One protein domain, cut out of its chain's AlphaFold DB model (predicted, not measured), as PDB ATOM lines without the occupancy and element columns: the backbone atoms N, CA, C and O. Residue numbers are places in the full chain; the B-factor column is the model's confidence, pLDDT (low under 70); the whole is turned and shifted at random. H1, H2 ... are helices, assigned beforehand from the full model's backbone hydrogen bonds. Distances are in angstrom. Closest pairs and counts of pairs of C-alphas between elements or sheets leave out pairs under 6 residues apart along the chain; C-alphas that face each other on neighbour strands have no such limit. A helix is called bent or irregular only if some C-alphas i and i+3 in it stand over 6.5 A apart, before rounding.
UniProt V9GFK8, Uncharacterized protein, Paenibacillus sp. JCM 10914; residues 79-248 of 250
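What this domain is: This is residues 79 to 248 of the 250 residues of an uncharacterized protein of Paenibacillus sp. JCM 10914 (UniProt V9GFK8). The arm H5a of the longest helix, H5, joins H1, H3b and H4a in a long up-and-down bundle of four, each running against the one before it in the chain. H2, H3a and H4b gather at one end, and residues 242 to 248 of H5 stick out at the other. The printed part has 170 residues with five named helices, H1 to H5 in order, and no named strand: all helix. It is loose, with a radius of gyration of the C-alphas of 19.9 A, and spans 75 by 25 by 21 A.

Where its parts are: By their hydrogen bonds H5, residues 205 to 248, H4, 162 to 194, and H3, 121 to 157, were each assigned as one helix, but they are bent: C-alphas 235 and 238 are 6.7 A apart, 184 and 187 6.8 A, 134 and 137 6.8 A. Their arms are H5a, 205 to 235, 44.9 A long; H5b, 238 to 248, ending at C-alpha 248 (217.009, 259.279, 304.250); H4a, 162 to 184, 32.4 A; H4b, 187 to 194; H3a, 121 to 134; and H3b, 137 to 157, 31.8 A. H2, 113 to 118, is irregular, with C-alphas 114 and 117 7.2 A apart. H1, 79 to 111, 47.5 A, begins at C-alpha 79 (238.196, 257.229, 293.711) and has a kink of 31 degrees near residue 105.

How they stand to each other: H5a touches H4a at a shallow tilt of 16 degrees, opposite ways; the closest C-alphas, Gly 171 and Ala 226, are 3.9 A apart. H5a also touches H1, closest C-alphas Ala 102 and Gly 223, 4.7 A. H3b and H4a form a hairpin. H3a touches H4b at a steep tilt of 56 degrees, closest C-alphas Glu 129 and Val 194, 5.3 A. Every O i to N i+4 pair is within hydrogen-bond range in H3a, H4a, H4b and H5a, but 27 of 29 in H1, 12 of 17 in H3b, 6 of 7 in H5b and 0 of 2 in H2, where 2 of 3 O i to N i+3 pairs are.

The domain as a whole: The two C-alphas farthest apart, Ser 199 and Arg 248, are 75.8 A apart. The printed part has no cut and no long link. Residues 79 to 80 and 237 to 248 have pLDDT under 70.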
ATOM      1  N   MET A  79     238.390 257.609 295.122       56.69
ATOM      2  CA  MET A  79     238.196 257.229 293.711       56.69
ATOM      3  C   MET A  79     236.767 257.524 293.240       56.69
ATOM      4  O   MET A  79     236.520 257.890 292.085       56.69
ATOM      5  N   ARG A  80     235.781 257.390 294.142       65.44
ATOM      6  CA  ARG A  80     234.403 257.773 293.847       65.44
ATOM      7  C   ARG A  80     234.289 259.273 293.599       65.44
ATOM      8  O   ARG A  80     233.778 259.637 292.545       65.44
ATOM      9  N   GLY A  81     234.794 260.113 294.497       70.81
ATOM     10  CA  GLY A  81     234.793 261.570 294.344       70.81
ATOM     11  C   GLY A  81     235.541 262.046 293.098       70.81
ATOM     12  O   GLY A  81     234.991 262.812 292.311       70.81
ATOM     13  N   GLU A  82     236.740 261.519 292.853       75.25
ATOM     14  CA  GLU A  82     237.584 261.905 291.714       75.25
ATOM     15  C   GLU A  82     236.894 261.654 290.365       75.25
ATOM     16  O   GLU A  82     236.844 262.532 289.506       75.25
ATOM     17  N   ASN A  83     236.261 260.491 290.199       79.56
ATOM     18  CA  ASN A  83     235.525 260.179 288.972       79.56
ATOM     19  C   ASN A  83     234.251 261.028 288.800       79.56
ATOM     20  O   ASN A  83     233.807 261.211 287.670       79.56
ATOM     21  N   VAL A  84     233.650 261.552 289.882       84.81
ATOM     22  CA  VAL A  84     232.535 262.518 289.758       84.81
ATOM     23  C   VAL A  84     233.049 263.841 289.203       84.81
ATOM     24  O   VAL A  84     232.427 264.402 288.304       84.81
ATOM     25  N   VAL A  85     234.184 264.323 289.708       87.94
ATOM     26  CA  VAL A  85     234.805 265.558 289.217       87.94
ATOM     27  C   VAL A  85     235.202 265.402 287.748       87.94
ATOM     28  O   VAL A  85     234.818 266.235 286.934       87.94
ATOM     29  N   LYS A  86     235.857 264.289 287.380       90.38
ATOM     30  CA  LYS A  86     236.192 263.974 285.979       90.38
ATOM     31  C   LYS A  86     234.956 263.966 285.082       90.38
ATOM     32  O   LYS A  86     234.967 264.622 284.048       90.38
ATOM     33  N   LEU A  87     233.875 263.295 285.493       93.12
ATOM     34  CA  LEU A  87     232.619 263.283 284.735       93.12
ATOM     35  C   LEU A  87     232.092 264.703 284.484       93.12
ATOM     36  O   LEU A  87     231.737 265.019 283.354       93.12
ATOM     37  N   LYS A  88     232.061 265.561 285.513       92.19
ATOM     38  CA  LYS A  88     231.586 266.948 285.377       92.19
ATOM     39  C   LYS A  88     232.477 267.772 284.441       92.19
ATOM     40  O   LYS A  88     231.947 268.518 283.626       92.19
ATOM     41  N   ILE A  89     233.799 267.602 284.518       95.38
ATOM     42  CA  ILE A  89     234.756 268.280 283.630       95.38
ATOM     43  C   ILE A  89     234.539 267.857 282.173       95.38
ATOM     44  O   ILE A  89     234.353 268.712 281.313       95.38
ATOM     45  N   PHE A  90     234.505 266.552 281.890       97.19
ATOM     46  CA  PHE A  90     234.304 266.065 280.522       97.19
ATOM     47  C   PHE A  90     232.926 266.429 279.968       97.19
ATOM     48  O   PHE A  90     232.809 266.752 278.787       97.19
ATOM     49  N   LEU A  91     231.890 266.425 280.812       96.69
ATOM     50  CA  LEU A  91     230.553 266.856 280.415       96.69
ATOM     51  C   LEU A  91     230.532 268.346 280.055       96.69
ATOM     52  O   LEU A  91     229.979 268.704 279.022       96.69
ATOM     53  N   LEU A  92     231.183 269.198 280.852       97.75
ATOM     54  CA  LEU A  92     231.315 270.625 280.554       97.75
ATOM     55  C   LEU A  92     232.059 270.861 279.234       97.75
ATOM     56  O   LEU A  92     231.569 271.603 278.388       97.75
ATOM     57  N   ILE A  93     233.205 270.201 279.038       98.31
ATOM     58  CA  ILE A  93     233.981 270.290 277.792       98.31
ATOM     59  C   ILE A  93     233.121 269.865 276.596       98.31
ATOM     60  O   ILE A  93     233.068 270.576 275.596       98.31
ATOM     61  N   SER A  94     232.399 268.747 276.717       98.25
ATOM     62  CA  SER A  94     231.515 268.244 275.659       98.25
ATOM     63  C   SER A  94     230.408 269.236 275.311       98.25
ATOM     64  O   SER A  94     230.130 269.444 274.135       98.25
ATOM     65  N   ILE A  95     229.790 269.863 276.317       98.44
ATOM     66  CA  ILE A  95     228.744 270.875 276.118       98.44
ATOM     67  C   ILE A  95     229.312 272.097 275.404       98.44
ATOM     68  O   ILE A  95     228.719 272.546 274.431       98.44
ATOM     69  N   ILE A  96     230.460 272.616 275.853       98.50
ATOM     70  CA  ILE A  96     231.100 273.778 275.225       98.50
ATOM     71  C   ILE A  96     231.375 273.473 273.752       98.50
ATOM     72  O   ILE A  96     230.909 274.201 272.881       98.50
ATOM     73  N   LEU A  97     232.054 272.362 273.462       98.31
ATOM     74  CA  LEU A  97     232.366 271.971 272.088       98.31
ATOM     75  C   LEU A  97     231.098 271.782 271.245       98.31
ATOM     76  O   LEU A  97     231.039 272.285 270.128       98.31
ATOM     77  N   ALA A  98     230.062 271.134 271.789       97.88
ATOM     78  CA  ALA A  98     228.781 270.957 271.103       97.88
ATOM     79  C   ALA A  98     228.084 272.291 270.803       97.88
ATOM     80  O   ALA A  98     227.526 272.446 269.721       97.88
ATOM     81  N   VAL A  99     228.147 273.267 271.714       98.06
ATOM     82  CA  VAL A  99     227.604 274.617 271.496       98.06
ATOM     83  C   VAL A  99     228.352 275.329 270.373       98.06
ATOM     84  O   VAL A  99     227.707 275.894 269.493       98.06
ATOM     85  N   PHE A 100     229.686 275.267 270.355       96.81
ATOM     86  CA  PHE A 100     230.471 275.840 269.258       96.81
ATOM     87  C   PHE A 100     230.134 275.166 267.919       96.81
ATOM     88  O   PHE A 100     229.878 275.860 266.936       96.81
ATOM     89  N   SER A 101     230.052 273.833 267.873       95.31
ATOM     90  CA  SER A 101     229.675 273.099 266.658       95.31
ATOM     91  C   SER A 101     228.257 273.433 266.185       95.31
ATOM     92  O   SER A 101     228.059 273.724 265.009       95.31
ATOM     93  N   ALA A 102     227.269 273.446 267.085       95.62
ATOM     94  CA  ALA A 102     225.892 273.803 266.752       95.62
ATOM     95  C   ALA A 102     225.780 275.264 266.290       95.62
ATOM     96  O   ALA A 102     225.055 275.555 265.340       95.62
ATOM     97  N   GLY A 103     226.541 276.170 266.912       94.62
ATOM     98  CA  GLY A 103     226.645 277.569 266.506       94.62
ATOM     99  C   GLY A 103     227.160 277.727 265.077       94.62
ATOM    100  O   GLY A 103     226.591 278.504 264.315       94.62
ATOM    101  N   MET A 104     228.154 276.929 264.671       92.12
ATOM    102  CA  MET A 104     228.657 276.920 263.291       92.12
ATOM    103  C   MET A 104     227.593 276.493 262.271       92.12
ATOM    104  O   MET A 104     227.679 276.886 261.117       92.12
ATOM    105  N   TYR A 105     226.578 275.718 262.652       90.88
ATOM    106  CA  TYR A 105     225.479 275.367 261.740       90.88
ATOM    107  C   TYR A 105     224.367 276.411 261.775       90.88
ATOM    108  O   TYR A 105     223.838 276.820 260.748       90.88
ATOM    109  N   PHE A 106     224.015 276.854 262.977       92.94
ATOM    110  CA  PHE A 106     222.859 277.706 263.198       92.94
ATOM    111  C   PHE A 106     223.104 279.170 262.806       92.94
ATOM    112  O   PHE A 106     222.189 279.833 262.318       92.94
ATOM    113  N   ALA A 107     224.326 279.684 262.978       90.56
ATOM    114  CA  ALA A 107     224.640 281.075 262.656       90.56
ATOM    115  C   ALA A 107     224.523 281.387 261.149       90.56
ATOM    116  O   ALA A 107     223.821 282.346 260.820       90.56
ATOM    117  N   PRO A 108     225.088 280.589 260.215       88.31
ATOM    118  CA  PRO A 108     224.857 280.790 258.782       88.31
ATOM    119  C   PRO A 108     223.384 280.679 258.393       88.31
ATOM    120  O   PRO A 108     222.926 281.410 257.516       88.31
ATOM    121  N   TYR A 109     222.626 279.818 259.077       88.94
ATOM    122  CA  TYR A 109     221.198 279.688 258.827       88.94
ATOM    123  C   TYR A 109     220.420 280.968 259.124       88.94
ATOM    124  O   TYR A 109     219.605 281.404 258.307       88.94
ATOM    125  N   LEU A 110     220.695 281.583 260.276       87.69
ATOM    126  CA  LEU A 110     220.090 282.855 260.659       87.69
ATOM    127  C   LEU A 110     220.549 284.013 259.773       87.69
ATOM    128  O   LEU A 110     219.737 284.873 259.446       87.69
ATOM    129  N   ALA A 111     221.830 284.036 259.413       85.31
ATOM    130  CA  ALA A 111     222.426 285.155 258.696       85.31
ATOM    131  C   ALA A 111     222.149 285.128 257.183       85.31
ATOM    132  O   ALA A 111     221.941 286.185 256.592       85.31
ATOM    133  N   PHE A 112     222.139 283.947 256.554       83.88
ATOM    134  CA  PHE A 112     222.164 283.830 255.091       83.88
ATOM    135  C   PHE A 112     221.188 282.798 254.527       83.88
ATOM    136  O   PHE A 112     220.508 283.094 253.548       83.88
ATOM    137  N   THR A 113     221.084 281.598 255.109       81.88
ATOM    138  CA  THR A 113     220.354 280.485 254.467       81.88
ATOM    139  C   THR A 113     218.878 280.795 254.220       81.88
ATOM    140  O   THR A 113     218.342 280.395 253.191       81.88
ATOM    141  N   LYS A 114     218.220 281.557 255.106       79.81
ATOM    142  CA  LYS A 114     216.828 282.000 254.896       79.81
ATOM    143  C   LYS A 114     216.648 282.926 253.690       79.81
ATOM    144  O   LYS A 114     215.561 282.975 253.126       79.81
ATOM    145  N   SER A 115     217.700 283.639 253.308       85.81
ATOM    146  CA  SER A 115     217.691 284.632 252.234       85.81
ATOM    147  C   SER A 115     218.287 284.094 250.930       85.81
ATOM    148  O   SER A 115     218.227 284.769 249.910       85.81
ATOM    149  N   MET A 116     218.817 282.866 250.914       85.88
ATOM    150  CA  MET A 116     219.440 282.281 249.717       85.88
ATOM    151  C   MET A 116     218.479 282.110 248.530       85.88
ATOM    152  O   MET A 116     218.934 282.013 247.392       85.88
ATOM    153  N   ALA A 117     217.166 282.090 248.774       85.44
ATOM    154  CA  ALA A 117     216.157 282.001 247.721       85.44
ATOM    155  C   ALA A 117     216.115 283.244 246.813       85.44
ATOM    156  O   ALA A 117     215.698 283.129 245.666       85.44
ATOM    157  N   VAL A 118     216.549 284.408 247.310       87.88
ATOM    158  CA  VAL A 118     216.505 285.682 246.565       87.88
ATOM    159  C   VAL A 118     217.856 286.094 245.982       87.88
ATOM    160  O   VAL A 118     217.950 287.143 245.353       87.88
ATOM    161  N   PHE A 119     218.915 285.317 246.215       88.75
ATOM    162  CA  PHE A 119     220.244 285.649 245.712       88.75
ATOM    163  C   PHE A 119     220.362 285.368 244.221       88.75
ATOM    164  O   PHE A 119     219.934 284.317 243.738       88.75
ATOM    165  N   GLU A 120     221.030 286.278 243.512       90.81
ATOM    166  CA  GLU A 120     221.500 285.980 242.170       90.81
ATOM    167  C   GLU A 120     222.568 284.871 242.222       90.81
ATOM    168  O   GLU A 120     223.346 284.793 243.182       90.81
ATOM    169  N   PRO A 121     222.685 284.028 241.179       88.88
ATOM    170  CA  PRO A 121     223.643 282.922 241.173       88.88
ATOM    171  C   PRO A 121     225.094 283.361 241.404       88.88
ATOM    172  O   PRO A 121     225.868 282.653 242.046       88.88
ATOM    173  N   ARG A 122     225.470 284.547 240.905       90.19
ATOM    174  CA  ARG A 122     226.820 285.104 241.079       90.19
ATOM    175  C   ARG A 122     227.131 285.400 242.545       90.19
ATOM    176  O   ARG A 122     228.229 285.089 243.009       90.19
ATOM    177  N   ASP A 123     226.163 285.955 243.270       91.31
ATOM    178  CA  ASP A 123     226.308 286.252 244.694       91.31
ATOM    179  C   ASP A 123     226.340 284.967 245.516       91.31
ATOM    180  O   ASP A 123     227.173 284.835 246.412       91.31
ATOM    181  N   LEU A 124     225.499 283.985 245.165       90.12
ATOM    182  CA  LEU A 124     225.497 282.675 245.813       90.12
ATOM    183  C   LEU A 124     226.876 282.007 245.738       90.12
ATOM    184  O   LEU A 124     227.369 281.545 246.767       90.12
ATOM    185  N   ILE A 125     227.503 281.975 244.557       92.25
ATOM    186  CA  ILE A 125     228.834 281.378 244.361       92.25
ATOM    187  C   ILE A 125     229.862 282.084 245.252       92.25
ATOM    188  O   ILE A 125     230.527 281.436 246.060       92.25
ATOM    189  N   LYS A 126     229.932 283.420 245.183       92.06
ATOM    190  CA  LYS A 126     230.928 284.215 245.919       92.06
ATOM    191  C   LYS A 126     230.768 284.112 247.439       92.06
ATOM    192  O   LYS A 126     231.753 283.984 248.171       92.06
ATOM    193  N   ILE A 127     229.527 284.172 247.926       90.88
ATOM    194  CA  ILE A 127     229.209 284.025 249.351       90.88
ATOM    195  C   ILE A 127     229.569 282.616 249.821       90.88
ATOM    196  O   ILE A 127     230.193 282.468 250.873       90.88
ATOM    197  N   THR A 128     229.215 281.590 249.044       91.56
ATOM    198  CA  THR A 128     229.498 280.190 249.387       91.56
ATOM    199  C   THR A 128     230.997 279.927 249.443       91.56
ATOM    200  O   THR A 128     231.462 279.356 250.425       91.56
ATOM    201  N   GLU A 129     231.763 280.390 248.456       92.69
ATOM    202  CA  GLU A 129     233.226 280.286 248.433       92.69
ATOM    203  C   GLU A 129     233.853 280.920 249.684       92.69
ATOM    204  O   GLU A 129     234.604 280.266 250.412       92.69
ATOM    205  N   THR A 130     233.472 282.164 249.988       92.69
ATOM    206  CA  THR A 130     234.015 282.916 251.129       92.69
ATOM    207  C   THR A 130     233.661 282.258 252.466       92.69
ATOM    208  O   THR A 130     234.521 282.079 253.332       92.69
ATOM    209  N   LEU A 131     232.391 281.884 252.658       91.00
ATOM    210  CA  LEU A 131     231.941 281.235 253.891       91.00
ATOM    211  C   LEU A 131     232.581 279.858 254.058       91.00
ATOM    212  O   LEU A 131     233.063 279.544 255.146       91.00
ATOM    213  N   ASN A 132     232.632 279.056 252.995       92.06
ATOM    214  CA  ASN A 132     233.245 277.736 253.038       92.06
ATOM    215  C   ASN A 132     234.741 277.827 253.367       92.06
ATOM    216  O   ASN A 132     235.206 277.087 254.231       92.06
ATOM    217  N   GLY A 133     235.476 278.772 252.770       92.19
ATOM    218  CA  GLY A 133     236.895 278.997 253.068       92.19
ATOM    219  C   GLY A 133     237.169 279.301 254.546       92.19
ATOM    220  O   GLY A 133     238.128 278.787 255.118       92.19
ATOM    221  N   ASN A 134     236.285 280.063 255.198       91.69
ATOM    222  CA  ASN A 134     236.404 280.379 256.625       91.69
ATOM    223  C   ASN A 134     235.960 279.225 257.534       91.69
ATOM    224  O   ASN A 134     236.550 278.975 258.586       91.69
ATOM    225  N   MET A 135     234.886 278.530 257.160       91.00
ATOM    226  CA  MET A 135     234.220 277.573 258.039       91.00
ATOM    227  C   MET A 135     234.757 276.151 257.915       91.00
ATOM    228  O   MET A 135     234.815 275.448 258.926       91.00
ATOM    229  N   ALA A 136     235.150 275.710 256.718       91.50
ATOM    230  CA  ALA A 136     235.555 274.327 256.476       91.50
ATOM    231  C   ALA A 136     236.748 273.883 257.344       91.50
ATOM    232  O   ALA A 136     236.650 272.804 257.941       91.50
ATOM    233  N   PRO A 137     237.827 274.678 257.526       92.12
ATOM    234  CA  PRO A 137     238.943 274.276 258.388       92.12
ATOM    235  C   PRO A 137     238.521 274.106 259.855       92.12
ATOM    236  O   PRO A 137     238.887 273.130 260.518       92.12
ATOM    237  N   LEU A 138     237.693 275.033 260.351       91.94
ATOM    238  CA  LEU A 138     237.170 275.000 261.716       91.94
ATOM    239  C   LEU A 138     236.222 273.817 261.924       91.94
ATOM    240  O   LEU A 138     236.357 273.085 262.897       91.94
ATOM    241  N   MET A 139     235.286 273.581 261.006       91.06
ATOM    242  CA  MET A 139     234.333 272.475 261.109       91.06
ATOM    243  C   MET A 139     235.023 271.107 261.041       91.06
ATOM    244  O   MET A 139     234.713 270.231 261.848       91.06
ATOM    245  N   THR A 140     235.986 270.937 260.128       91.88
ATOM    246  CA  THR A 140     236.714 269.670 259.919       91.88
ATOM    247  C   THR A 140     237.455 269.217 261.175       91.88
ATOM    248  O   THR A 140     237.595 268.022 261.420       91.88
ATOM    249  N   THR A 141     237.901 270.162 261.998       92.31
ATOM    250  CA  THR A 141     238.644 269.886 263.232       92.31
ATOM    251  C   THR A 141     237.736 269.849 264.458       92.31
ATOM    252  O   THR A 141     237.816 268.923 265.266       92.31
ATOM    253  N   LEU A 142     236.834 270.820 264.590       94.56
ATOM    254  CA  LEU A 142     235.995 270.983 265.771       94.56
ATOM    255  C   LEU A 142     235.002 269.830 265.953       94.56
ATOM    256  O   LEU A 142     234.827 269.359 267.074       94.56
ATOM    257  N   ILE A 143     234.355 269.365 264.877       93.38
ATOM    258  CA  ILE A 143     233.283 268.359 264.969       93.38
ATOM    259  C   ILE A 143     233.823 266.994 265.446       93.38
ATOM    260  O   ILE A 143     233.256 266.431 266.386       93.38
ATOM    261  N   PRO A 144     234.933 266.450 264.901       93.56
ATOM    262  CA  PRO A 144     235.518 265.222 265.437       93.56
ATOM    263  C   PRO A 144     235.946 265.356 266.901       93.56
ATOM    264  O   PRO A 144     235.673 264.460 267.698       93.56
ATOM    265  N   ILE A 145     236.563 266.482 267.282       97.19
ATOM    266  CA  ILE A 145     236.972 266.742 268.672       97.19
ATOM    267  C   ILE A 145     235.751 266.757 269.600       97.19
ATOM    268  O   ILE A 145     235.774 266.147 270.669       97.19
ATOM    269  N   GLN A 146     234.668 267.405 269.172       97.12
ATOM    270  CA  GLN A 146     233.397 267.453 269.886       97.12
ATOM    271  C   GLN A 146     232.803 266.057 270.106       97.12
ATOM    272  O   GLN A 146     232.422 265.729 271.229       97.12
ATOM    273  N   ILE A 147     232.770 265.210 269.075       97.06
ATOM    274  CA  ILE A 147     232.277 263.828 269.181       97.06
ATOM    275  C   ILE A 147     233.169 262.993 270.111       97.06
ATOM    276  O   ILE A 147     232.665 262.297 270.995       97.06
ATOM    277  N   LEU A 148     234.493 263.091 269.958       97.44
ATOM    278  CA  LEU A 148     235.457 262.368 270.793       97.44
ATOM    279  C   LEU A 148     235.347 262.758 272.274       97.44
ATOM    280  O   LEU A 148     235.459 261.895 273.147       97.44
ATOM    281  N   ALA A 149     235.058 264.027 272.571       97.50
ATOM    282  CA  ALA A 149     234.900 264.521 273.938       97.50
ATOM    283  C   ALA A 149     233.727 263.871 274.701       97.50
ATOM    284  O   ALA A 149     233.774 263.793 275.932       97.50
ATOM    285  N   ILE A 150     232.719 263.337 273.997       98.12
ATOM    286  CA  ILE A 150     231.551 262.688 274.615       98.12
ATOM    287  C   ILE A 150     231.888 261.277 275.138       98.12
ATOM    288  O   ILE A 150     231.289 260.818 276.113       98.12
ATOM    289  N   PHE A 151     232.878 260.578 274.568       96.88
ATOM    290  CA  PHE A 151     233.219 259.206 274.982       96.88
ATOM    291  C   PHE A 151     233.639 259.096 276.459       96.88
ATOM    292  O   PHE A 151     233.085 258.246 277.165       96.88
ATOM    293  N   PRO A 152     234.532 259.953 276.996       96.50
ATOM    294  CA  PRO A 152     234.814 259.990 278.429       96.50
ATOM    295  C   PRO A 152     233.562 260.173 279.296       96.50
ATOM    296  O   PRO A 152     233.445 259.540 280.346       96.50
ATOM    297  N   VAL A 153     232.593 260.986 278.858       97.06
ATOM    298  CA  VAL A 153     231.328 261.185 279.584       97.06
ATOM    299  C   VAL A 153     230.559 259.871 279.685       97.06
ATOM    300  O   VAL A 153     230.110 259.508 280.774       97.06
ATOM    301  N   LEU A 154     230.455 259.117 278.588       96.25
ATOM    302  CA  LEU A 154     229.807 257.802 278.574       96.25
ATOM    303  C   LEU A 154     230.523 256.809 279.495       96.25
ATOM    304  O   LEU A 154     229.883 256.170 280.331       96.25
ATOM    305  N   LEU A 155     231.855 256.735 279.415       94.69
ATOM    306  CA  LEU A 155     232.664 255.839 280.246       94.69
ATOM    307  C   LEU A 155     232.483 256.121 281.744       94.69
ATOM    308  O   LEU A 155     232.231 255.203 282.530       94.69
ATOM    309  N   PHE A 156     232.572 257.389 282.154       92.06
ATOM    310  CA  PHE A 156     232.462 257.758 283.567       92.06
ATOM    311  C   PHE A 156     231.020 257.743 284.089       92.06
ATOM    312  O   PHE A 156     230.813 257.552 285.292       92.06
ATOM    313  N   SER A 157     230.016 257.907 283.223       92.94
ATOM    314  CA  SER A 157     228.602 257.879 283.619       92.94
ATOM    315  C   SER A 157     227.997 256.471 283.662       92.94
ATOM    316  O   SER A 157     227.103 256.253 284.482       92.94
ATOM    317  N   PHE A 158     228.516 255.499 282.895       88.62
ATOM    318  CA  PHE A 158     227.921 254.162 282.704       88.62
ATOM    319  C   PHE A 158     227.497 253.455 284.002       88.62
ATOM    320  O   PHE A 158     226.377 252.960 284.118       88.62
ATOM    321  N   ARG A 159     228.363 253.448 285.026       81.56
ATOM    322  CA  ARG A 159     228.063 252.834 286.340       81.56
ATOM    323  C   ARG A 159     227.655 253.832 287.425       81.56
ATOM    324  O   ARG A 159     227.525 253.455 288.587       81.56
ATOM    325  N   ARG A 160     227.509 255.113 287.084       82.56
ATOM    326  CA  ARG A 160     227.310 256.213 288.045       82.56
ATOM    327  C   ARG A 160     225.938 256.850 287.928       82.56
ATOM    328  O   ARG A 160     225.267 257.028 288.937       82.56
ATOM    329  N   SER A 161     225.548 257.208 286.713       87.44
ATOM    330  CA  SER A 161     224.275 257.848 286.424       87.44
ATOM    331  C   SER A 161     223.779 257.357 285.080       87.44
ATOM    332  O   SER A 161     224.223 257.824 284.033       87.44
ATOM    333  N   LYS A 162     222.819 256.425 285.126       90.69
ATOM    334  CA  LYS A 162     222.111 255.962 283.927       90.69
ATOM    335  C   LYS A 162     221.477 257.139 283.182       90.69
ATOM    336  O   LYS A 162     221.461 257.145 281.962       90.69
ATOM    337  N   PHE A 163     221.006 258.151 283.912       92.12
ATOM    338  CA  PHE A 163     220.400 259.335 283.314       92.12
ATOM    339  C   PHE A 163     221.407 260.147 282.490       92.12
ATOM    340  O   PHE A 163     221.167 260.348 281.304       92.12
ATOM    341  N   ILE A 164     222.558 260.535 283.069       94.31
ATOM    342  CA  ILE A 164     223.618 261.220 282.304       94.31
ATOM    343  C   ILE A 164     224.044 260.357 281.120       94.31
ATOM    344  O   ILE A 164     224.140 260.863 280.011       94.31
ATOM    345  N   PHE A 165     224.245 259.057 281.344       95.56
ATOM    346  CA  PHE A 165     224.673 258.134 280.299       95.56
ATOM    347  C   PHE A 165     223.729 258.147 279.091       95.56
ATOM    348  O   PHE A 165     224.184 258.375 277.975       95.56
ATOM    349  N   TYR A 166     222.423 257.955 279.297       96.69
ATOM    350  CA  TYR A 166     221.464 257.922 278.190       96.69
ATOM    351  C   TYR A 166     221.286 259.286 277.520       96.69
ATOM    352  O   TYR A 166     221.205 259.343 276.298       96.69
ATOM    353  N   MET A 167     221.280 260.385 278.281       97.94
ATOM    354  CA  MET A 167     221.209 261.730 277.697       97.94
ATOM    355  C   MET A 167     222.447 262.032 276.837       97.94
ATOM    356  O   MET A 167     222.321 262.490 275.703       97.94
ATOM    357  N   SER A 168     223.648 261.702 277.322       97.94
ATOM    358  CA  SER A 168     224.887 261.835 276.549       97.94
ATOM    359  C   SER A 168     224.946 260.883 275.356       97.94
ATOM    360  O   SER A 168     225.495 261.254 274.323       97.94
ATOM    361  N   LEU A 169     224.359 259.684 275.456       98.38
ATOM    362  CA  LEU A 169     224.282 258.734 274.346       98.38
ATOM    363  C   LEU A 169     223.378 259.258 273.227       98.38
ATOM    364  O   LEU A 169     223.767 259.211 272.065       98.38
ATOM    365  N   ILE A 170     222.209 259.808 273.567       98.50
ATOM    366  CA  ILE A 170     221.329 260.463 272.589       98.50
ATOM    367  C   ILE A 170     222.051 261.654 271.948       98.50
ATOM    368  O   ILE A 170     222.060 261.777 270.725       98.50
ATOM    369  N   GLY A 171     222.727 262.486 272.750       98.50
ATOM    370  CA  GLY A 171     223.513 263.608 272.233       98.50
ATOM    371  C   GLY A 171     224.635 263.182 271.277       98.50
ATOM    372  O   GLY A 171     224.850 263.827 270.248       98.50
ATOM    373  N   LEU A 172     225.303 262.058 271.559       98.50
ATOM    374  CA  LEU A 172     226.285 261.456 270.657       98.50
ATOM    375  C   LEU A 172     225.639 261.017 269.337       98.50
ATOM    376  O   LEU A 172     226.151 261.359 268.275       98.50
ATOM    377  N   MET A 173     224.513 260.300 269.389       98.31
ATOM    378  CA  MET A 173     223.822 259.827 268.181       98.31
ATOM    379  C   MET A 173     223.363 260.988 267.294       98.31
ATOM    380  O   MET A 173     223.533 260.935 266.078       98.31
ATOM    381  N   LEU A 174     222.850 262.066 267.889       98.38
ATOM    382  CA  LEU A 174     222.460 263.276 267.161       98.38
ATOM    383  C   LEU A 174     223.666 264.009 266.550       98.38
ATOM    384  O   LEU A 174     223.584 264.487 265.417       98.38
ATOM    385  N   SER A 175     224.803 264.043 267.253       97.81
ATOM    386  CA  SER A 175     226.057 264.595 266.714       97.81
ATOM    387  C   SER A 175     226.570 263.771 265.527       97.81
ATOM    388  O   SER A 175     226.996 264.332 264.522       97.81
ATOM    389  N   ILE A 176     226.477 262.438 265.608       96.94
ATOM    390  CA  ILE A 176     226.835 261.533 264.508       96.94
ATOM    391  C   ILE A 176     225.886 261.721 263.323       96.94
ATOM    392  O   ILE A 176     226.358 261.829 262.197       96.94
ATOM    393  N   LEU A 177     224.575 261.820 263.553       95.38
ATOM    394  CA  LEU A 177     223.599 262.102 262.497       95.38
ATOM    395  C   LEU A 177     223.941 263.408 261.766       95.38
ATOM    396  O   LEU A 177     224.016 263.432 260.538       95.38
ATOM    397  N   SER A 178     224.219 264.472 262.523       96.06
ATOM    398  CA  SER A 178     224.675 265.756 261.986       96.06
ATOM    399  C   SER A 178     225.951 265.604 261.152       96.06
ATOM    400  O   SER A 178     226.047 266.183 260.070       96.06
ATOM    401  N   LEU A 179     226.933 264.828 261.626       95.50
ATOM    402  CA  LEU A 179     228.174 264.574 260.894       95.50
ATOM    403  C   LEU A 179     227.915 263.807 259.591       95.50
ATOM    404  O   LEU A 179     228.437 264.200 258.553       95.50
ATOM    405  N   VAL A 180     227.088 262.760 259.620       95.88
ATOM    406  CA  VAL A 180     226.749 261.965 258.431       95.88
ATOM    407  C   VAL A 180     226.098 262.844 257.369       95.88
ATOM    408  O   VAL A 180     226.558 262.840 256.230       95.88
ATOM    409  N   VAL A 181     225.097 263.654 257.728       96.00
ATOM    410  CA  VAL A 181     224.469 264.606 256.790       96.00
ATOM    411  C   VAL A 181     225.504 265.578 256.217       96.00
ATOM    412  O   VAL A 181     225.522 265.824 255.010       96.00
ATOM    413  N   THR A 182     226.419 266.064 257.062       94.62
ATOM    414  CA  THR A 182     227.496 266.972 256.642       94.62
ATOM    415  C   THR A 182     228.365 266.333 255.564       94.62
ATOM    416  O   THR A 182     228.524 266.901 254.490       94.62
ATOM    417  N   VAL A 183     228.923 265.149 255.826       95.62
ATOM    418  CA  VAL A 183     229.936 264.546 254.944       95.62
ATOM    419  C   VAL A 183     229.340 263.869 253.712       95.62
ATOM    420  O   VAL A 183     229.994 263.816 252.678       95.62
ATOM    421  N   THR A 184     228.110 263.354 253.801       96.38
ATOM    422  CA  THR A 184     227.488 262.602 252.696       96.38
ATOM    423  C   THR A 184     226.677 263.476 251.748       96.38
ATOM    424  O   THR A 184     226.469 263.086 250.601       96.38
ATOM    425  N   ILE A 185     226.209 264.644 252.203       96.25
ATOM    426  CA  ILE A 185     225.290 265.479 251.425       96.25
ATOM    427  C   ILE A 185     225.806 266.905 251.316       96.25
ATOM    428  O   ILE A 185     226.038 267.380 250.206       96.25
ATOM    429  N   GLU A 186     225.996 267.590 252.443       94.12
ATOM    430  CA  GLU A 186     226.291 269.023 252.397       94.12
ATOM    431  C   GLU A 186     227.667 269.321 251.808       94.12
ATOM    432  O   GLU A 186     227.756 270.151 250.908       94.12
ATOM    433  N   VAL A 187     228.721 268.629 252.253       94.44
ATOM    434  CA  VAL A 187     230.085 268.824 251.739       94.44
ATOM    435  C   VAL A 187     230.152 268.560 250.230       94.44
ATOM    436  O   VAL A 187     230.583 269.463 249.519       94.44
ATOM    437  N   PRO A 188     229.662 267.422 249.692       96.50
ATOM    438  CA  PRO A 188     229.644 267.201 248.246       96.50
ATOM    439  C   PRO A 188     228.907 268.282 247.449       96.50
ATOM    440  O   PRO A 188     229.333 268.619 246.346       96.50
ATOM    441  N   ILE A 189     227.800 268.822 247.973       95.81
ATOM    442  CA  ILE A 189     227.077 269.906 247.298       95.81
ATOM    443  C   ILE A 189     227.890 271.204 247.344       95.81
ATOM    444  O   ILE A 189     228.056 271.843 246.311       95.81
ATOM    445  N   VAL A 190     228.431 271.577 248.505       94.50
ATOM    446  CA  VAL A 190     229.226 272.804 248.657       94.50
ATOM    447  C   VAL A 190     230.470 272.764 247.775       94.50
ATOM    448  O   VAL A 190     230.743 273.745 247.091       94.50
ATOM    449  N   THR A 191     231.181 271.635 247.717       93.44
ATOM    450  CA  THR A 191     232.342 271.478 246.830       93.44
ATOM    451  C   THR A 191     231.965 271.723 245.370       93.44
ATOM    452  O   THR A 191     232.665 272.462 244.691       93.44
ATOM    453  N   LYS A 192     230.814 271.209 244.911       93.56
ATOM    454  CA  LYS A 192     230.315 271.495 243.556       93.56
ATOM    455  C   LYS A 192     230.000 272.975 243.347       93.56
ATOM    456  O   LYS A 192     230.365 273.517 242.315       93.56
ATOM    457  N   ILE A 193     229.332 273.624 244.306       92.56
ATOM    458  CA  ILE A 193     228.954 275.044 244.197       92.56
ATOM    459  C   ILE A 193     230.197 275.937 244.077       92.56
ATOM    460  O   ILE A 193     230.194 276.882 243.294       92.56
ATOM    461  N   VAL A 194     231.258 275.636 244.830       92.75
ATOM    462  CA  VAL A 194     232.509 276.415 244.814       92.75
ATOM    463  C   VAL A 194     233.274 276.266 243.490       92.75
ATOM    464  O   VAL A 194     234.022 277.162 243.116       92.75
ATOM    465  N   GLU A 195     233.063 275.181 242.745       93.06
ATOM    466  CA  GLU A 195     233.645 274.984 241.409       93.06
ATOM    467  C   GLU A 195     232.864 275.705 240.293       93.06
ATOM    468  O   GLU A 195     233.324 275.774 239.148       93.06
ATOM    469  N   TRP A 196     231.671 276.234 240.583       94.38
ATOM    470  CA  TRP A 196     230.866 276.918 239.579       94.38
ATOM    471  C   TRP A 196     231.432 278.288 239.217       94.38
ATOM    472  O   TRP A 196     231.939 279.048 240.036       94.38
ATOM    473  N   THR A 197     231.250 278.640 237.953       91.88
ATOM    474  CA  THR A 197     231.500 279.967 237.399       91.88
ATOM    475  C   THR A 197     230.221 280.457 236.727       91.88
ATOM    476  O   THR A 197     229.351 279.641 236.411       91.88
ATOM    477  N   PRO A 198     230.093 281.759 236.414       87.50
ATOM    478  CA  PRO A 198     228.943 282.257 235.660       87.50
ATOM    479  C   PRO A 198     228.712 281.522 234.326       87.50
ATOM    480  O   PRO A 198     227.580 281.449 233.866       87.50
ATOM    481  N   SER A 199     229.767 280.968 233.719       90.00
ATOM    482  CA  SER A 199     229.708 280.189 232.475       90.00
ATOM    483  C   SER A 199     229.456 278.689 232.664       90.00
ATOM    484  O   SER A 199     229.123 278.016 231.696       90.00
ATOM    485  N   THR A 200     229.630 278.150 233.873       93.12
ATOM    486  CA  THR A 200     229.460 276.715 234.182       93.12
ATOM    487  C   THR A 200     228.291 276.447 235.132       93.12
ATOM    488  O   THR A 200     228.159 275.337 235.647       93.12
ATOM    489  N   LEU A 201     227.442 277.453 235.365       92.75
ATOM    490  CA  LEU A 201     226.271 277.348 236.226       92.75
ATOM    491  C   LEU A 201     225.259 276.342 235.640       92.75
ATOM    492  O   LEU A 201     224.822 276.523 234.500       92.75
ATOM    493  N   PRO A 202     224.850 275.309 236.396       94.00
ATOM    494  CA  PRO A 202     223.830 274.368 235.942       94.00
ATOM    495  C   PRO A 202     222.454 275.027 235.790       94.00
ATOM    496  O   PRO A 202     222.081 275.888 236.585       94.00
ATOM    497  N   ASN A 203     221.652 274.563 234.830       93.88
ATOM    498  CA  ASN A 203     220.274 275.042 234.650       93.88
ATOM    499  C   ASN A 203     219.365 274.713 235.854       93.88
ATOM    500  O   ASN A 203     218.369 275.392 236.071       93.88
ATOM    501  N   ASP A 204     219.708 273.688 236.636       93.88
ATOM    502  CA  ASP A 204     218.978 273.201 237.811       93.88
ATOM    503  C   ASP A 204     219.623 273.621 239.147       93.88
ATOM    504  O   ASP A 204     219.379 273.003 240.188       93.88
ATOM    505  N   TRP A 205     220.443 274.679 239.153       93.31
ATOM    506  CA  TRP A 205     221.174 275.136 240.343       93.31
ATOM    507  C   TRP A 205     220.268 275.403 241.561       93.31
ATOM    508  O   TRP A 205     220.675 275.136 242.693       93.31
ATOM    509  N   GLU A 206     219.031 275.867 241.351       93.75
ATOM    510  CA  GLU A 206     218.054 276.102 242.423       93.75
ATOM    511  C   GLU A 206     217.653 274.806 243.126       93.75
ATOM    512  O   GLU A 206     217.598 274.760 244.352       93.75
ATOM    513  N   VAL A 207     217.472 273.717 242.374       95.31
ATOM    514  CA  VAL A 207     217.154 272.394 242.931       95.31
ATOM    515  C   VAL A 207     218.309 271.895 243.803       95.31
ATOM    516  O   VAL A 207     218.096 271.322 244.875       95.31
ATOM    517  N   ILE A 208     219.549 272.143 243.374       94.94
ATOM    518  CA  ILE A 208     220.757 271.788 244.128       94.94
ATOM    519  C   ILE A 208     220.857 272.618 245.418       94.94
ATOM    520  O   ILE A 208     221.092 272.053 246.492       94.94
ATOM    521  N   ARG A 209     220.634 273.937 245.329       94.12
ATOM    522  CA  ARG A 209     220.583 274.856 246.477       94.12
ATOM    523  C   ARG A 209     219.512 274.421 247.475       94.12
ATOM    524  O   ARG A 209     219.803 274.279 248.658       94.12
ATOM    525  N   ASP A 210     218.293 274.171 247.017       94.38
ATOM    526  CA  ASP A 210     217.153 273.864 247.884       94.38
ATOM    527  C   ASP A 210     217.322 272.511 248.578       94.38
ATOM    528  O   ASP A 210     217.015 272.364 249.767       94.38
ATOM    529  N   ARG A 211     217.919 271.534 247.883       95.44
ATOM    530  CA  ARG A 211     218.350 270.280 248.501       95.44
ATOM    531  C   ARG A 211     219.355 270.536 249.622       95.44
ATOM    532  O   ARG A 211     219.199 269.968 250.703       95.44
ATOM    533  N   TRP A 212     220.361 271.381 249.399       95.31
ATOM    534  CA  TRP A 212     221.312 271.746 250.450       95.31
ATOM    535  C   TRP A 212     220.611 272.409 251.641       95.31
ATOM    536  O   TRP A 212     220.826 271.977 252.769       95.31
ATOM    537  N   ILE A 213     219.706 273.367 251.406       93.50
ATOM    538  CA  ILE A 213     218.932 274.049 252.460       93.50
ATOM    539  C   ILE A 213     218.136 273.043 253.305       93.50
ATOM    540  O   ILE A 213     218.145 273.117 254.536       93.50
ATOM    541  N   SER A 214     217.472 272.079 252.663       93.62
ATOM    542  CA  SER A 214     216.699 271.048 253.363       93.62
ATOM    543  C   SER A 214     217.583 270.185 254.271       93.62
ATOM    544  O   SER A 214     217.268 269.986 255.445       93.62
ATOM    545  N   PHE A 215     218.731 269.720 253.769       95.44
ATOM    546  CA  PHE A 215     219.659 268.919 254.570       95.44
ATOM    547  C   PHE A 215     220.384 269.723 255.649       95.44
ATOM    548  O   PHE A 215     220.586 269.214 256.753       95.44
ATOM    549  N   HIS A 216     220.634 271.003 255.390       94.62
ATOM    550  CA  HIS A 216     221.146 271.939 256.377       94.62
ATOM    551  C   HIS A 216     220.223 272.057 257.594       94.62
ATOM    552  O   HIS A 216     220.688 272.063 258.735       94.62
ATOM    553  N   TYR A 217     218.904 272.052 257.378       93.50
ATOM    554  CA  TYR A 217     217.936 272.024 258.471       93.50
ATOM    555  C   TYR A 217     218.077 270.761 259.336       93.50
ATOM    556  O   TYR A 217     218.180 270.861 260.562       93.50
ATOM    557  N   TYR A 218     218.171 269.574 258.726       93.56
ATOM    558  CA  TYR A 218     218.396 268.329 259.471       93.56
ATOM    559  C   TYR A 218     219.700 268.370 260.276       93.56
ATOM    560  O   TYR A 218     219.714 267.991 261.450       93.56
ATOM    561  N   ARG A 219     220.780 268.909 259.701       95.12
ATOM    562  CA  ARG A 219     222.056 269.087 260.402       95.12
ATOM    563  C   ARG A 219     221.927 269.989 261.630       95.12
ATOM    564  O   ARG A 219     222.391 269.620 262.711       95.12
ATOM    565  N   ILE A 220     221.252 271.131 261.498       95.06
ATOM    566  CA  ILE A 220     221.000 272.054 262.616       95.06
ATOM    567  C   ILE A 220     220.209 271.359 263.719       95.06
ATOM    568  O   ILE A 220     220.593 271.442 264.884       95.06
ATOM    569  N   THR A 221     219.131 270.653 263.368       95.12
ATOM    570  CA  THR A 221     218.308 269.958 264.370       95.12
ATOM    571  C   THR A 221     219.110 268.899 265.132       95.12
ATOM    572  O   THR A 221     218.990 268.819 266.354       95.12
ATOM    573  N   GLY A 222     219.997 268.161 264.454       96.06
ATOM    574  CA  GLY A 222     220.930 267.231 265.094       96.06
ATOM    575  C   GLY A 222     221.913 267.931 266.036       96.06
ATOM    576  O   GLY A 222     222.027 267.550 267.201       96.06
ATOM    577  N   GLY A 223     222.583 268.992 265.574       96.25
ATOM    578  CA  GLY A 223     223.550 269.745 266.382       96.25
ATOM    579  C   GLY A 223     222.927 270.408 267.618       96.25
ATOM    580  O   GLY A 223     223.421 270.243 268.733       96.25
ATOM    581  N   VAL A 224     221.804 271.112 267.445       97.25
ATOM    582  CA  VAL A 224     221.068 271.758 268.546       97.25
ATOM    583  C   VAL A 224     220.484 270.715 269.497       97.25
ATOM    584  O   VAL A 224     220.592 270.858 270.716       97.25
ATOM    585  N   GLY A 225     219.921 269.629 268.962       97.88
ATOM    586  CA  GLY A 225     219.422 268.517 269.762       97.88
ATOM    587  C   GLY A 225     220.517 267.912 270.642       97.88
ATOM    588  O   GLY A 225     220.302 267.708 271.836       97.88
ATOM    589  N   ALA A 226     221.722 267.703 270.100       98.25
ATOM    590  CA  ALA A 226     222.852 267.193 270.870       98.25
ATOM    591  C   ALA A 226     223.187 268.076 272.083       98.25
ATOM    592  O   ALA A 226     223.354 267.562 273.191       98.25
ATOM    593  N   VAL A 227     223.212 269.400 271.896       98.38
ATOM    594  CA  VAL A 227     223.423 270.370 272.982       98.38
ATOM    595  C   VAL A 227     222.335 270.252 274.049       98.38
ATOM    596  O   VAL A 227     222.650 270.145 275.235       98.38
ATOM    597  N   ILE A 228     221.062 270.228 273.640       98.25
ATOM    598  CA  ILE A 228     219.916 270.144 274.555       98.25
ATOM    599  C   ILE A 228     220.018 268.897 275.435       98.25
ATOM    600  O   ILE A 228     219.920 268.995 276.658       98.25
ATOM    601  N   PHE A 229     220.268 267.727 274.847       98.38
ATOM    602  CA  PHE A 229     220.359 266.484 275.613       98.38
ATOM    603  C   PHE A 229     221.565 266.468 276.563       98.38
ATOM    604  O   PHE A 229     221.427 266.049 277.715       98.38
ATOM    605  N   LEU A 230     222.725 266.984 276.145       97.75
ATOM    606  CA  LEU A 230     223.882 267.113 277.036       97.75
ATOM    607  C   LEU A 230     223.590 268.046 278.227       97.75
ATOM    608  O   LEU A 230     223.932 267.711 279.365       97.75
ATOM    609  N   LEU A 231     222.901 269.170 277.995       97.31
ATOM    610  CA  LEU A 231     222.475 270.102 279.046       97.31
ATOM    611  C   LEU A 231     221.447 269.480 279.997       97.31
ATOM    612  O   LEU A 231     221.592 269.598 281.214       97.31
ATOM    613  N   ILE A 232     220.450 268.762 279.471       95.81
ATOM    614  CA  ILE A 232     219.468 268.031 280.283       95.81
ATOM    615  C   ILE A 232     220.186 267.031 281.198       95.81
ATOM    616  O   ILE A 232     219.917 266.988 282.402       95.81
ATOM    617  N   GLY A 233     221.144 266.274 280.654       93.50
ATOM    618  CA  GLY A 233     221.981 265.359 281.427       93.50
ATOM    619  C   GLY A 233     222.721 266.061 282.570       93.50
ATOM    620  O   GLY A 233     222.728 265.565 283.699       93.50
ATOM    621  N   ALA A 234     223.290 267.239 282.305       92.38
ATOM    622  CA  ALA A 234     224.007 268.032 283.301       92.38
ATOM    623  C   ALA A 234     223.093 268.590 284.406       92.38
ATOM    624  O   ALA A 234     223.427 268.480 285.586       92.38
ATOM    625  N   MET A 235     221.942 269.162 284.041       89.81
ATOM    626  CA  MET A 235     221.065 269.883 284.971       89.81
ATOM    627  C   MET A 235     220.256 268.951 285.879       89.81
ATOM    628  O   MET A 235     220.157 269.177 287.085       89.81
ATOM    629  N   PHE A 236     219.678 267.882 285.328       81.38
ATOM    630  CA  PHE A 236     218.679 267.088 286.055       81.38
ATOM    631  C   PHE A 236     219.261 265.901 286.838       81.38
ATOM    632  O   PHE A 236     218.550 265.255 287.610       81.38
ATOM    633  N   ASN A 237     220.569 265.642 286.732       69.94
ATOM    634  CA  ASN A 237     221.241 264.603 287.514       69.94
ATOM    635  C   ASN A 237     221.344 264.927 289.021       69.94
ATOM    636  O   ASN A 237     221.253 264.019 289.851       69.94
ATOM    637  N   ASP A 238     221.521 266.200 289.394       60.59
ATOM    638  CA  ASP A 238     221.750 266.593 290.796       60.59
ATOM    639  C   ASP A 238     220.453 266.585 291.641       60.59
ATOM    640  O   ASP A 238     220.505 266.296 292.840       60.59
ATOM    641  N   ASN A 239     219.274 266.767 291.031       57.16
ATOM    642  CA  ASN A 239     217.990 266.785 291.754       57.16
ATOM    643  C   ASN A 239     217.573 265.415 292.309       57.16
ATOM    644  O   ASN A 239     217.040 265.329 293.417       57.16
ATOM    645  N   LYS A 240     217.847 264.327 291.579       55.56
ATOM    646  CA  LYS A 240     217.485 262.971 292.025       55.56
ATOM    647  C   LYS A 240     218.312 262.535 293.238       55.56
ATOM    648  O   LYS A 240     217.771 261.948 294.171       55.56
ATOM    649  N   ASN A 241     219.601 262.879 293.254       56.91
ATOM    650  CA  ASN A 241     220.502 262.549 294.359       56.91
ATOM    651  C   ASN A 241     220.249 263.412 295.606       56.91
ATOM    652  O   ASN A 241     220.412 262.909 296.715       56.91
ATOM    653  N   ARG A 242     219.833 264.679 295.445       58.16
ATOM    654  CA  ARG A 242     219.423 265.541 296.570       58.16
ATOM    655  C   ARG A 242     218.141 265.043 297.237       58.16
ATOM    656  O   ARG A 242     218.152 264.824 298.442       58.16
ATOM    657  N   ARG A 243     217.089 264.752 296.458       57.75
ATOM    658  CA  ARG A 243     215.824 264.208 296.991       57.75
ATOM    659  C   ARG A 243     216.005 262.871 297.715       57.75
ATOM    660  O   ARG A 243     215.414 262.653 298.760       57.75
ATOM    661  N   GLN A 244     216.855 261.984 297.191       55.38
ATOM    662  CA  GLN A 244     217.149 260.696 297.835       55.38
ATOM    663  C   GLN A 244     218.005 260.795 299.106       55.38
ATOM    664  O   GLN A 244     218.076 259.813 299.842       55.38
ATOM    665  N   ARG A 245     218.705 261.915 299.328       58.84
ATOM    666  CA  ARG A 245     219.413 262.181 300.588       58.84
ATOM    667  C   ARG A 245     218.471 262.761 301.633       58.84
ATOM    668  O   ARG A 245     218.455 262.241 302.734       58.84
ATOM    669  N   GLN A 246     217.635 263.727 301.247       58.12
ATOM    670  CA  GLN A 246     216.628 264.314 302.139       58.12
ATOM    671  C   GLN A 246     215.667 263.251 302.693       58.12
ATOM    672  O   GLN A 246     215.530 263.143 303.898       58.12
ATOM    673  N   MET A 247     215.142 262.354 301.849       57.38
ATOM    674  CA  MET A 247     214.270 261.251 302.301       57.38
ATOM    675  C   MET A 247     214.969 260.145 303.126       57.38
ATOM    676  O   MET A 247     214.320 259.178 303.498       57.38
ATOM    677  N   ARG A 248     216.295 260.193 303.328       61.03
ATOM    678  CA  ARG A 248     217.009 259.279 304.250       61.03
ATOM    679  C   ARG A 248     217.374 259.938 305.576       61.03
ATOM    680  O   ARG A 248     217.849 259.243 306.468       61.03
TER     681      ARG A 248